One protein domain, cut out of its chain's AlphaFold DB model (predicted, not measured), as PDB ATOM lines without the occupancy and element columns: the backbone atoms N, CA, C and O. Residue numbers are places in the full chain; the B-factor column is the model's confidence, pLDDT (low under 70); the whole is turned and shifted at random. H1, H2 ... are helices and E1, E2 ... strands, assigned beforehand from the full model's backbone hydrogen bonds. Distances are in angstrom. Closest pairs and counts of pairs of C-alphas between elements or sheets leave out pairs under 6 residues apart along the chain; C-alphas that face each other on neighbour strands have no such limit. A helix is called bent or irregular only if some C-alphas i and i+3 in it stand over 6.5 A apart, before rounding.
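What this domain is: This is residues 168 to 240 of the 250 residues of the protein "TRUD domain-containing protein" of Soboliphyme baturini (UniProt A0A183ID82). One long helix, H2, makes a bar between two small ends: the shorter helix H1 is set across its beginning, and a small two-stranded hairpin, E1 and E2, is reached by the link after its far end. Three stretches stand free: residues 206 to 212 of the bar, residues 214 to 220, of which 214 to 217 belong to H2, and residues 186 to 194, of which 186 belongs to H1 and the others to the loop from H1 to H2. The printed part has 73 residues with two named helices and two named strands, in the order H1, H2, E1, E2; the sheet has the order E1, E2, antiparallel, and the class is mostly helix. The whole is loose, with a radius of gyration of the C-alphas of 16.0 A, and elongated, spanning 42 by 27 by 23 A.

Where its parts are: Look first at the sheet. Strand E1 runs from residue 226 to 228, starting with C-alpha 226 at (30.948, -51.122, 11.650), and strand E2 from residue 236 to 238, ending with C-alpha 238 at (26.515, -51.748, 13.497); each is 7.0 A from first to last C-alpha. Then find C-alpha 196 at (44.960, -35.764, -2.904); from there helix H2 runs 31.3 A to C-alpha 217. Helix H1, residues 177 to 186, is 14.9 A long.

How they stand to each other: Start at the hairpin of E1 and E2, where the two strands are antiparallel neighbours, with 134 degrees between their directions. The C-alphas of residues 226 and 238 face each other at 4.8 A. Between the strands you find N 227 and O 237 at 2.9 A and N 237 and O 227 at 3.0 A, within hydrogen-bond range. H2 and E2 are apart, and H1 is apart from both strands. Now go to the beginning of H2, where it touches H1 with residues 197 to 204 alone. The closest C-alphas there are those of Phe 178 and Tyr 201, 4.2 A apart. The lines of H1 and H2 are about perpendicular, at 83 degrees. In both helices every O i to N i+4 pair is within hydrogen-bond range, and neither is bent.

The domain as a whole: The two C-alphas farthest apart are those of Asp 174 and Val 240, at 43.9 A. The printed part has no cut. The links from H1 to H2, from H2 to E1 and from E1 to E2, with 9, 8 and 7 residues between, are short but not tight. The mean pLDDT of the printed part is 75.5. Look for values under 70 at residues 172 to 175, 188 to 195, 230 to 237 and 239 to 240.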
ATOM      1  N   GLN A 168      53.281 -44.957  -0.129       73.31
ATOM      2  CA  GLN A 168      52.986 -44.359  -1.439       73.31
ATOM      3  C   GLN A 168      51.861 -43.310  -1.366       73.31
ATOM      4  O   GLN A 168      51.900 -42.308  -2.074       73.31
ATOM      5  N   ARG A 169      50.871 -43.501  -0.483       73.38
ATOM      6  CA  ARG A 169      49.733 -42.588  -0.300       73.38
ATOM      7  C   ARG A 169      50.114 -41.272   0.387       73.38
ATOM      8  O   ARG A 169      49.356 -40.309   0.308       73.38
ATOM      9  N   PHE A 170      51.271 -41.232   1.047       77.88
ATOM     10  CA  PHE A 170      51.727 -40.106   1.865       77.88
ATOM     11  C   PHE A 170      52.908 -39.344   1.251       77.88
ATOM     12  O   PHE A 170      53.408 -38.405   1.871       77.88
ATOM     13  N   GLY A 171      53.312 -39.709   0.030       71.56
ATOM     14  CA  GLY A 171      54.487 -39.157  -0.638       71.56
ATOM     15  C   GLY A 171      55.791 -39.800  -0.157       71.56
ATOM     16  O   GLY A 171      55.863 -40.401   0.913       71.56
ATOM     17  N   THR A 172      56.825 -39.705  -0.989       63.84
ATOM     18  CA  THR A 172      58.161 -40.275  -0.736       63.84
ATOM     19  C   THR A 172      59.229 -39.223  -0.425       63.84
ATOM     20  O   THR A 172      60.388 -39.590  -0.281       63.84
ATOM     21  N   GLY A 173      58.862 -37.938  -0.359       65.94
ATOM     22  CA  GLY A 173      59.768 -36.838  -0.004       65.94
ATOM     23  C   GLY A 173      59.665 -36.429   1.468       65.94
ATOM     24  O   GLY A 173      58.814 -36.941   2.195       65.94
ATOM     25  N   ASP A 174      60.503 -35.474   1.878       62.84
ATOM     26  CA  ASP A 174      60.597 -34.999   3.269       62.84
ATOM     27  C   ASP A 174      59.293 -34.382   3.787       62.84
ATOM     28  O   ASP A 174      58.952 -34.519   4.961       62.84
ATOM     29  N   VAL A 175      58.522 -33.745   2.901       67.06
ATOM     30  CA  VAL A 175      57.208 -33.198   3.248       67.06
ATOM     31  C   VAL A 175      56.141 -34.268   3.048       67.06
ATOM     32  O   VAL A 175      55.809 -34.648   1.918       67.06
ATOM     33  N   ARG A 176      55.555 -34.736   4.152       75.94
ATOM     34  CA  ARG A 176      54.517 -35.767   4.106       75.94
ATOM     35  C   ARG A 176      53.201 -35.156   3.634       75.94
ATOM     36  O   ARG A 176      52.715 -34.160   4.164       75.94
ATOM     37  N   THR A 177      52.573 -35.792   2.647       80.94
ATOM     38  CA  THR A 177      51.377 -35.261   1.959       80.94
ATOM     39  C   THR A 177      50.204 -35.028   2.928       80.94
ATOM     40  O   THR A 177      49.440 -34.073   2.762       80.94
ATOM     41  N   PHE A 178      50.096 -35.837   3.989       77.62
ATOM     42  CA  PHE A 178      49.040 -35.697   4.995       77.62
ATOM     43  C   PHE A 178      49.219 -34.480   5.912       77.62
ATOM     44  O   PHE A 178      48.226 -33.978   6.435       77.62
ATOM     45  N   GLU A 179      50.444 -33.981   6.103       81.94
ATOM     46  CA  GLU A 179      50.703 -32.793   6.928       81.94
ATOM     47  C   GLU A 179      50.150 -31.553   6.232       81.94
ATOM     48  O   GLU A 179      49.408 -30.781   6.836       81.94
ATOM     49  N   ILE A 180      50.378 -31.440   4.920       79.62
ATOM     50  CA  ILE A 180      49.747 -30.412   4.082       79.62
ATOM     51  C   ILE A 180      48.216 -30.529   4.163       79.62
ATOM     52  O   ILE A 180      47.523 -29.525   4.323       79.62
ATOM     53  N   GLY A 181      47.672 -31.753   4.107       80.62
ATOM     54  CA  GLY A 181      46.237 -32.008   4.284       80.62
ATOM     55  C   GLY A 181      45.686 -31.507   5.625       80.62
ATOM     56  O   GLY A 181      44.647 -30.848   5.647       80.62
ATOM     57  N   LYS A 182      46.408 -31.747   6.728       82.12
ATOM     58  CA  LYS A 182      46.060 -31.266   8.075       82.12
ATOM     59  C   LYS A 182      45.995 -29.738   8.131       82.12
ATOM     60  O   LYS A 182      44.991 -29.193   8.587       82.12
ATOM     61  N   TYR A 183      47.031 -29.049   7.649       79.50
ATOM     62  CA  TYR A 183      47.066 -27.582   7.657       79.50
ATOM     63  C   TYR A 183      45.946 -26.973   6.808       79.50
ATOM     64  O   TYR A 183      45.356 -25.975   7.208       79.50
ATOM     65  N   ARG A 184      45.578 -27.602   5.684       74.75
ATOM     66  CA  ARG A 184      44.459 -27.138   4.847       74.75
ATOM     67  C   ARG A 184      43.112 -27.165   5.566       74.75
ATOM     68  O   ARG A 184      42.337 -26.229   5.391       74.75
ATOM     69  N   ILE A 185      42.836 -28.211   6.348       76.81
ATOM     70  CA  ILE A 185      41.597 -28.304   7.138       76.81
ATOM     71  C   ILE A 185      41.587 -27.227   8.228       76.81
ATOM     72  O   ILE A 185      40.587 -26.537   8.393       76.81
ATOM     73  N   LEU A 186      42.704 -27.064   8.945       75.81
ATOM     74  CA  LEU A 186      42.798 -26.141  10.080       75.81
ATOM     75  C   LEU A 186      42.775 -24.661   9.667       75.81
ATOM     76  O   LEU A 186      42.224 -23.843  10.393       75.81
ATOM     77  N   LEU A 187      43.351 -24.320   8.511       72.56
ATOM     78  CA  LEU A 187      43.490 -22.935   8.041       72.56
ATOM     79  C   LEU A 187      42.418 -22.518   7.013       72.56
ATOM     80  O   LEU A 187      42.501 -21.423   6.469       72.56
ATOM     81  N   GLN A 188      41.442 -23.387   6.706       65.81
ATOM     82  CA  GLN A 188      40.319 -23.138   5.775       65.81
ATOM     83  C   GLN A 188      40.715 -22.562   4.398       65.81
ATOM     84  O   GLN A 188      39.948 -21.859   3.737       65.81
ATOM     85  N   HIS A 189      41.922 -22.876   3.925       64.81
ATOM     86  CA  HIS A 189      42.461 -22.283   2.707       64.81
ATOM     87  C   HIS A 189      41.759 -22.852   1.457       64.81
ATOM     88  O   HIS A 189      41.992 -24.001   1.056       64.81
ATOM     89  N   LYS A 190      40.918 -22.041   0.799       59.06
ATOM     90  CA  LYS A 190      40.314 -22.356  -0.508       59.06
ATOM     91  C   LYS A 190      41.351 -22.188  -1.623       59.06
ATOM     92  O   LYS A 190      41.471 -21.128  -2.221       59.06
ATOM     93  N   ILE A 191      42.108 -23.243  -1.915       56.47
ATOM     94  CA  ILE A 191      42.944 -23.325  -3.124       56.47
ATOM     95  C   ILE A 191      42.445 -24.486  -3.986       56.47
ATOM     96  O   ILE A 191      42.169 -25.569  -3.466       56.47
ATOM     97  N   ASN A 192      42.389 -24.268  -5.304       52.97
ATOM     98  CA  ASN A 192      42.012 -25.217  -6.365       52.97
ATOM     99  C   ASN A 192      43.000 -26.394  -6.544       52.97
ATOM    100  O   ASN A 192      43.321 -26.805  -7.658       52.97
ATOM    101  N   SER A 193      43.517 -26.962  -5.456       53.69
ATOM    102  CA  SER A 193      44.418 -28.112  -5.482       53.69
ATOM    103  C   SER A 193      43.689 -29.394  -5.065       53.69
ATOM    104  O   SER A 193      43.270 -29.550  -3.915       53.69
ATOM    105  N   ARG A 194      43.564 -30.280  -6.067       61.41
ATOM    106  CA  ARG A 194      43.122 -31.690  -6.122       61.41
ATOM    107  C   ARG A 194      42.997 -32.396  -4.760       61.41
ATOM    108  O   ARG A 194      43.923 -32.340  -3.954       61.41
ATOM    109  N   ASN A 195      41.916 -33.166  -4.579       69.88
ATOM    110  CA  ASN A 195      41.535 -33.972  -3.398       69.88
ATOM    111  C   ASN A 195      42.637 -34.858  -2.754       69.88
ATOM    112  O   ASN A 195      42.424 -35.441  -1.694       69.88
ATOM    113  N   LEU A 196      43.824 -34.962  -3.354       77.56
ATOM    114  CA  LEU A 196      44.960 -35.764  -2.904       77.56
ATOM    115  C   LEU A 196      45.380 -35.484  -1.451       77.56
ATOM    116  O   LEU A 196      45.489 -36.422  -0.667       77.56
ATOM    117  N   TYR A 197      45.601 -34.217  -1.082       81.50
ATOM    118  CA  TYR A 197      46.094 -33.866   0.257       81.50
ATOM    119  C   TYR A 197      45.073 -34.203   1.344       81.50
ATOM    120  O   TYR A 197      45.418 -34.798   2.364       81.50
ATOM    121  N   LEU A 198      43.800 -33.903   1.084       81.31
ATOM    122  CA  LEU A 198      42.706 -34.226   1.991       81.31
ATOM    123  C   LEU A 198      42.571 -35.743   2.173       81.31
ATOM    124  O   LEU A 198      42.554 -36.230   3.301       81.31
ATOM    125  N   HIS A 199      42.568 -36.499   1.074       81.81
ATOM    126  CA  HIS A 199      42.503 -37.956   1.133       81.81
ATOM    127  C   HIS A 199      43.721 -38.581   1.809       81.81
ATOM    128  O   HIS A 199      43.577 -39.577   2.509       81.81
ATOM    129  N   SER A 200      44.914 -38.009   1.642       82.81
ATOM    130  CA  SER A 200      46.101 -38.493   2.349       82.81
ATOM    131  C   SER A 200      45.972 -38.301   3.864       82.81
ATOM    132  O   SER A 200      46.359 -39.184   4.624       82.81
ATOM    133  N   TYR A 201      45.347 -37.211   4.321       86.00
ATOM    134  CA  TYR A 201      45.077 -37.008   5.743       86.00
ATOM    135  C   TYR A 201      44.000 -37.961   6.278       86.00
ATOM    136  O   TYR A 201      44.181 -38.551   7.341       86.00
ATOM    137  N   GLN A 202      42.934 -38.205   5.513       85.25
ATOM    138  CA  GLN A 202      41.932 -39.225   5.853       85.25
ATOM    139  C   GLN A 202      42.561 -40.622   5.972       85.25
ATOM    140  O   GLN A 202      42.344 -41.312   6.965       85.25
ATOM    141  N   SER A 203      43.394 -41.016   5.004       86.25
ATOM    142  CA  SER A 203      44.146 -42.277   5.029       86.25
ATOM    143  C   SER A 203      45.071 -42.385   6.249       86.25
ATOM    144  O   SER A 203      45.203 -43.461   6.828       86.25
ATOM    145  N   TYR A 204      45.692 -41.276   6.665       85.81
ATOM    146  CA  TYR A 204      46.547 -41.231   7.854       85.81
ATOM    147  C   TYR A 204      45.748 -41.480   9.139       85.81
ATOM    148  O   TYR A 204      46.121 -42.332   9.946       85.81
ATOM    149  N   LEU A 205      44.615 -40.789   9.305       85.31
ATOM    150  CA  LEU A 205      43.726 -40.993  10.451       85.31
ATOM    151  C   LEU A 205      43.148 -42.410  10.480       85.31
ATOM    152  O   LEU A 205      43.074 -43.011  11.550       85.31
ATOM    153  N   TRP A 206      42.800 -42.962   9.316       88.31
ATOM    154  CA  TRP A 206      42.322 -44.337   9.194       88.31
ATOM    155  C   TRP A 206      43.372 -45.341   9.680       88.31
ATOM    156  O   TRP A 206      43.059 -46.188  10.514       88.31
ATOM    157  N   ASN A 207      44.634 -45.202   9.250       84.69
ATOM    158  CA  ASN A 207      45.715 -46.079   9.710       84.69
ATOM    159  C   ASN A 207      45.870 -46.011  11.243       84.69
ATOM    160  O   ASN A 207      45.997 -47.048  11.888       84.69
ATOM    161  N   ILE A 208      45.807 -44.814  11.845       85.69
ATOM    162  CA  ILE A 208      45.858 -44.655  13.312       85.69
ATOM    163  C   ILE A 208      44.673 -45.347  13.992       85.69
ATOM    164  O   ILE A 208      44.861 -46.043  14.991       85.69
ATOM    165  N   ALA A 209      43.458 -45.136  13.484       86.12
ATOM    166  CA  ALA A 209      42.244 -45.703  14.059       86.12
ATOM    167  C   ALA A 209      42.281 -47.238  14.038       86.12
ATOM    168  O   ALA A 209      42.012 -47.865  15.061       86.12
ATOM    169  N   VAL A 210      42.701 -47.836  12.918       84.69
ATOM    170  CA  VAL A 210      42.847 -49.293  12.775       84.69
ATOM    171  C   VAL A 210      43.898 -49.852  13.728       84.69
ATOM    172  O   VAL A 210      43.603 -50.805  14.449       84.69
ATOM    173  N   SER A 211      45.080 -49.230  13.818       82.06
ATOM    174  CA  SER A 211      46.113 -49.649  14.775       82.06
ATOM    175  C   SER A 211      45.595 -49.635  16.214       82.06
ATOM    176  O   SER A 211      45.778 -50.603  16.948       82.06
ATOM    177  N   ARG A 212      44.903 -48.558  16.618       84.88
ATOM    178  CA  ARG A 212      44.330 -48.428  17.969       84.88
ATOM    179  C   ARG A 212      43.228 -49.454  18.234       84.88
ATOM    180  O   ARG A 212      43.193 -50.035  19.317       84.88
ATOM    181  N   ARG A 213      42.348 -49.701  17.259       89.62
ATOM    182  CA  ARG A 213      41.269 -50.697  17.357       89.62
ATOM    183  C   ARG A 213      41.828 -52.107  17.545       89.62
ATOM    184  O   ARG A 213      41.334 -52.840  18.400       89.62
ATOM    185  N   LEU A 214      42.859 -52.471  16.782       85.00
ATOM    186  CA  LEU A 214      43.517 -53.774  16.894       85.00
ATOM    187  C   LEU A 214      44.302 -53.911  18.201       85.00
ATOM    188  O   LEU A 214      44.243 -54.961  18.832       85.00
ATOM    189  N   GLN A 215      44.992 -52.857  18.645       84.69
ATOM    190  CA  GLN A 215      45.735 -52.877  19.907       84.69
ATOM    191  C   GLN A 215      44.812 -53.050  21.119       84.69
ATOM    192  O   GLN A 215      45.151 -53.781  22.044       84.69
ATOM    193  N   LYS A 216      43.659 -52.372  21.128       86.00
ATOM    194  CA  LYS A 216      42.758 -52.357  22.285       86.00
ATOM    195  C   LYS A 216      41.852 -53.589  22.374       86.00
ATOM    196  O   LYS A 216      41.553 -54.024  23.478       86.00
ATOM    197  N   TYR A 217      41.406 -54.128  21.241       86.94
ATOM    198  CA  TYR A 217      40.362 -55.162  21.210       86.94
ATOM    199  C   TYR A 217      40.741 -56.403  20.383       86.94
ATOM    200  O   TYR A 217      39.942 -57.322  20.237       86.94
ATOM    201  N   GLY A 218      41.955 -56.451  19.828       87.19
ATOM    202  CA  GLY A 218      42.419 -57.581  19.028       87.19
ATOM    203  C   GLY A 218      41.701 -57.715  17.681       87.19
ATOM    204  O   GLY A 218      41.119 -56.761  17.159       87.19
ATOM    205  N   LYS A 219      41.785 -58.916  17.098       84.69
ATOM    206  CA  LYS A 219      41.240 -59.243  15.768       84.69
ATOM    207  C   LYS A 219      39.753 -59.620  15.782       84.69
ATOM    208  O   LYS A 219      39.146 -59.685  14.720       84.69
ATOM    209  N   SER A 220      39.188 -59.896  16.956       85.56
ATOM    210  CA  SER A 220      37.792 -60.308  17.098       85.56
ATOM    211  C   SER A 220      36.845 -59.148  16.798       85.56
ATOM    212  O   SER A 220      37.148 -57.998  17.131       85.56
ATOM    213  N   VAL A 221      35.702 -59.454  16.183       86.75
ATOM    214  CA  VAL A 221      34.615 -58.488  15.981       86.75
ATOM    215  C   VAL A 221      33.973 -58.188  17.333       86.75
ATOM    216  O   VAL A 221      33.707 -59.103  18.111       86.75
ATOM    217  N   MET A 222      33.749 -56.909  17.615       85.50
ATOM    218  CA  MET A 222      33.155 -56.428  18.859       85.50
ATOM    219  C   MET A 222      31.813 -55.754  18.576       85.50
ATOM    220  O   MET A 222      31.610 -55.169  17.512       85.50
ATOM    221  N   ILE A 223      30.904 -55.805  19.552       84.12
ATOM    222  CA  ILE A 223      29.631 -55.074  19.494       84.12
ATOM    223  C   ILE A 223      29.916 -53.587  19.251       84.12
ATOM    224  O   ILE A 223      30.739 -52.984  19.945       84.12
ATOM    225  N   GLY A 224      29.243 -53.014  18.252       84.81
ATOM    226  CA  GLY A 224      29.432 -51.624  17.830       84.81
ATOM    227  C   GLY A 224      30.510 -51.399  16.762       84.81
ATOM    228  O   GLY A 224      30.650 -50.268  16.295       84.81
ATOM    229  N   ASP A 225      31.246 -52.430  16.329       87.44
ATOM    230  CA  ASP A 225      32.062 -52.328  15.113       87.44
ATOM    231  C   ASP A 225      31.166 -52.094  13.887       87.44
ATOM    232  O   ASP A 225      30.057 -52.616  13.800       87.44
ATOM    233  N   LEU A 226      31.656 -51.330  12.912       86.31
ATOM    234  CA  LEU A 226      30.948 -51.122  11.650       86.31
ATOM    235  C   LEU A 226      31.221 -52.288  10.696       86.31
ATOM    236  O   LEU A 226      32.381 -52.582  10.390       86.31
ATOM    237  N   VAL A 227      30.158 -52.910  10.192       84.00
ATOM    238  CA  VAL A 227      30.222 -54.021   9.234       84.00
ATOM    239  C   VAL A 227      29.530 -53.648   7.926       84.00
ATOM    240  O   VAL A 227      28.559 -52.892   7.897       84.00
ATOM    241  N   MET A 228      30.052 -54.163   6.813       79.00
ATOM    242  CA  MET A 228      29.413 -54.000   5.508       79.00
ATOM    243  C   MET A 228      28.260 -54.994   5.365       79.00
ATOM    244  O   MET A 228      28.472 -56.200   5.494       79.00
ATOM    245  N   LYS A 229      27.053 -54.497   5.075       72.56
ATOM    246  CA  LYS A 229      25.863 -55.331   4.855       72.56
ATOM    247  C   LYS A 229      25.657 -55.536   3.352       72.56
ATOM    248  O   LYS A 229      25.334 -54.587   2.640       72.56
ATOM    249  N   ASN A 230      25.812 -56.781   2.894       65.62
ATOM    250  CA  ASN A 230      25.817 -57.200   1.481       65.62
ATOM    251  C   ASN A 230      26.984 -56.609   0.656       65.62
ATOM    252  O   ASN A 230      27.612 -55.630   1.049       65.62
ATOM    253  N   ASP A 231      27.241 -57.152  -0.542       59.19
ATOM    254  CA  ASP A 231      28.284 -56.683  -1.490       59.19
ATOM    255  C   ASP A 231      28.067 -55.242  -2.020       59.19
ATOM    256  O   ASP A 231      28.756 -54.759  -2.924       59.19
ATOM    257  N   SER A 232      27.097 -54.520  -1.462       51.72
ATOM    258  CA  SER A 232      26.787 -53.137  -1.795       51.72
ATOM    259  C   SER A 232      27.659 -52.193  -0.969       51.72
ATOM    260  O   SER A 232      27.498 -52.068   0.239       51.72
ATOM    261  N   LYS A 233      28.554 -51.462  -1.643       55.62
ATOM    262  CA  LYS A 233      29.546 -50.519  -1.076       55.62
ATOM    263  C   LYS A 233      29.011 -49.405  -0.155       55.62
ATOM    264  O   LYS A 233      29.812 -48.611   0.331       55.62
ATOM    265  N   TYR A 234      27.701 -49.296   0.050       47.94
ATOM    266  CA  TYR A 234      27.065 -48.106   0.620       47.94
ATOM    267  C   TYR A 234      26.209 -48.367   1.864       47.94
ATOM    268  O   TYR A 234      25.732 -47.400   2.450       47.94
ATOM    269  N   ILE A 235      26.026 -49.623   2.289       53.69
ATOM    270  CA  ILE A 235      25.261 -49.936   3.504       53.69
ATOM    271  C   ILE A 235      26.236 -50.355   4.604       53.69
ATOM    272  O   ILE A 235      26.836 -51.431   4.554       53.69
ATOM    273  N   ILE A 236      26.402 -49.469   5.582       60.94
ATOM    274  CA  ILE A 236      27.181 -49.706   6.795       60.94
ATOM    275  C   ILE A 236      26.183 -49.902   7.935       60.94
ATOM    276  O   ILE A 236      25.305 -49.061   8.118       60.94
ATOM    277  N   ASP A 237      26.321 -50.997   8.677       66.19
ATOM    278  CA  ASP A 237      25.485 -51.319   9.837       66.19
ATOM    279  C   ASP A 237      26.373 -51.534  11.072       66.19
ATOM    280  O   ASP A 237      27.573 -51.811  10.945       66.19
ATOM    281  N   PHE A 238      25.806 -51.393  12.269       70.38
ATOM    282  CA  PHE A 238      26.515 -51.748  13.497       70.38
ATOM    283  C   PHE A 238      26.485 -53.263  13.681       70.38
ATOM    284  O   PHE A 238      25.457 -53.910  13.486       70.38
ATOM    285  N   PHE A 239      27.609 -53.844  14.092       67.38
ATOM    286  CA  PHE A 239      27.641 -55.238  14.494       67.38
ATOM    287  C   PHE A 239      26.841 -55.408  15.787       67.38
ATOM    288  O   PHE A 239      27.240 -54.922  16.852       67.38
ATOM    289  N   VAL A 240      25.716 -56.112  15.668       67.25
ATOM    290  CA  VAL A 240      24.881 -56.582  16.775       67.25
ATOM    291  C   VAL A 240      25.132 -58.081  16.925       67.25
ATOM    292  O   VAL A 240      25.083 -58.808  15.934       67.25
TER     293      VAL A 240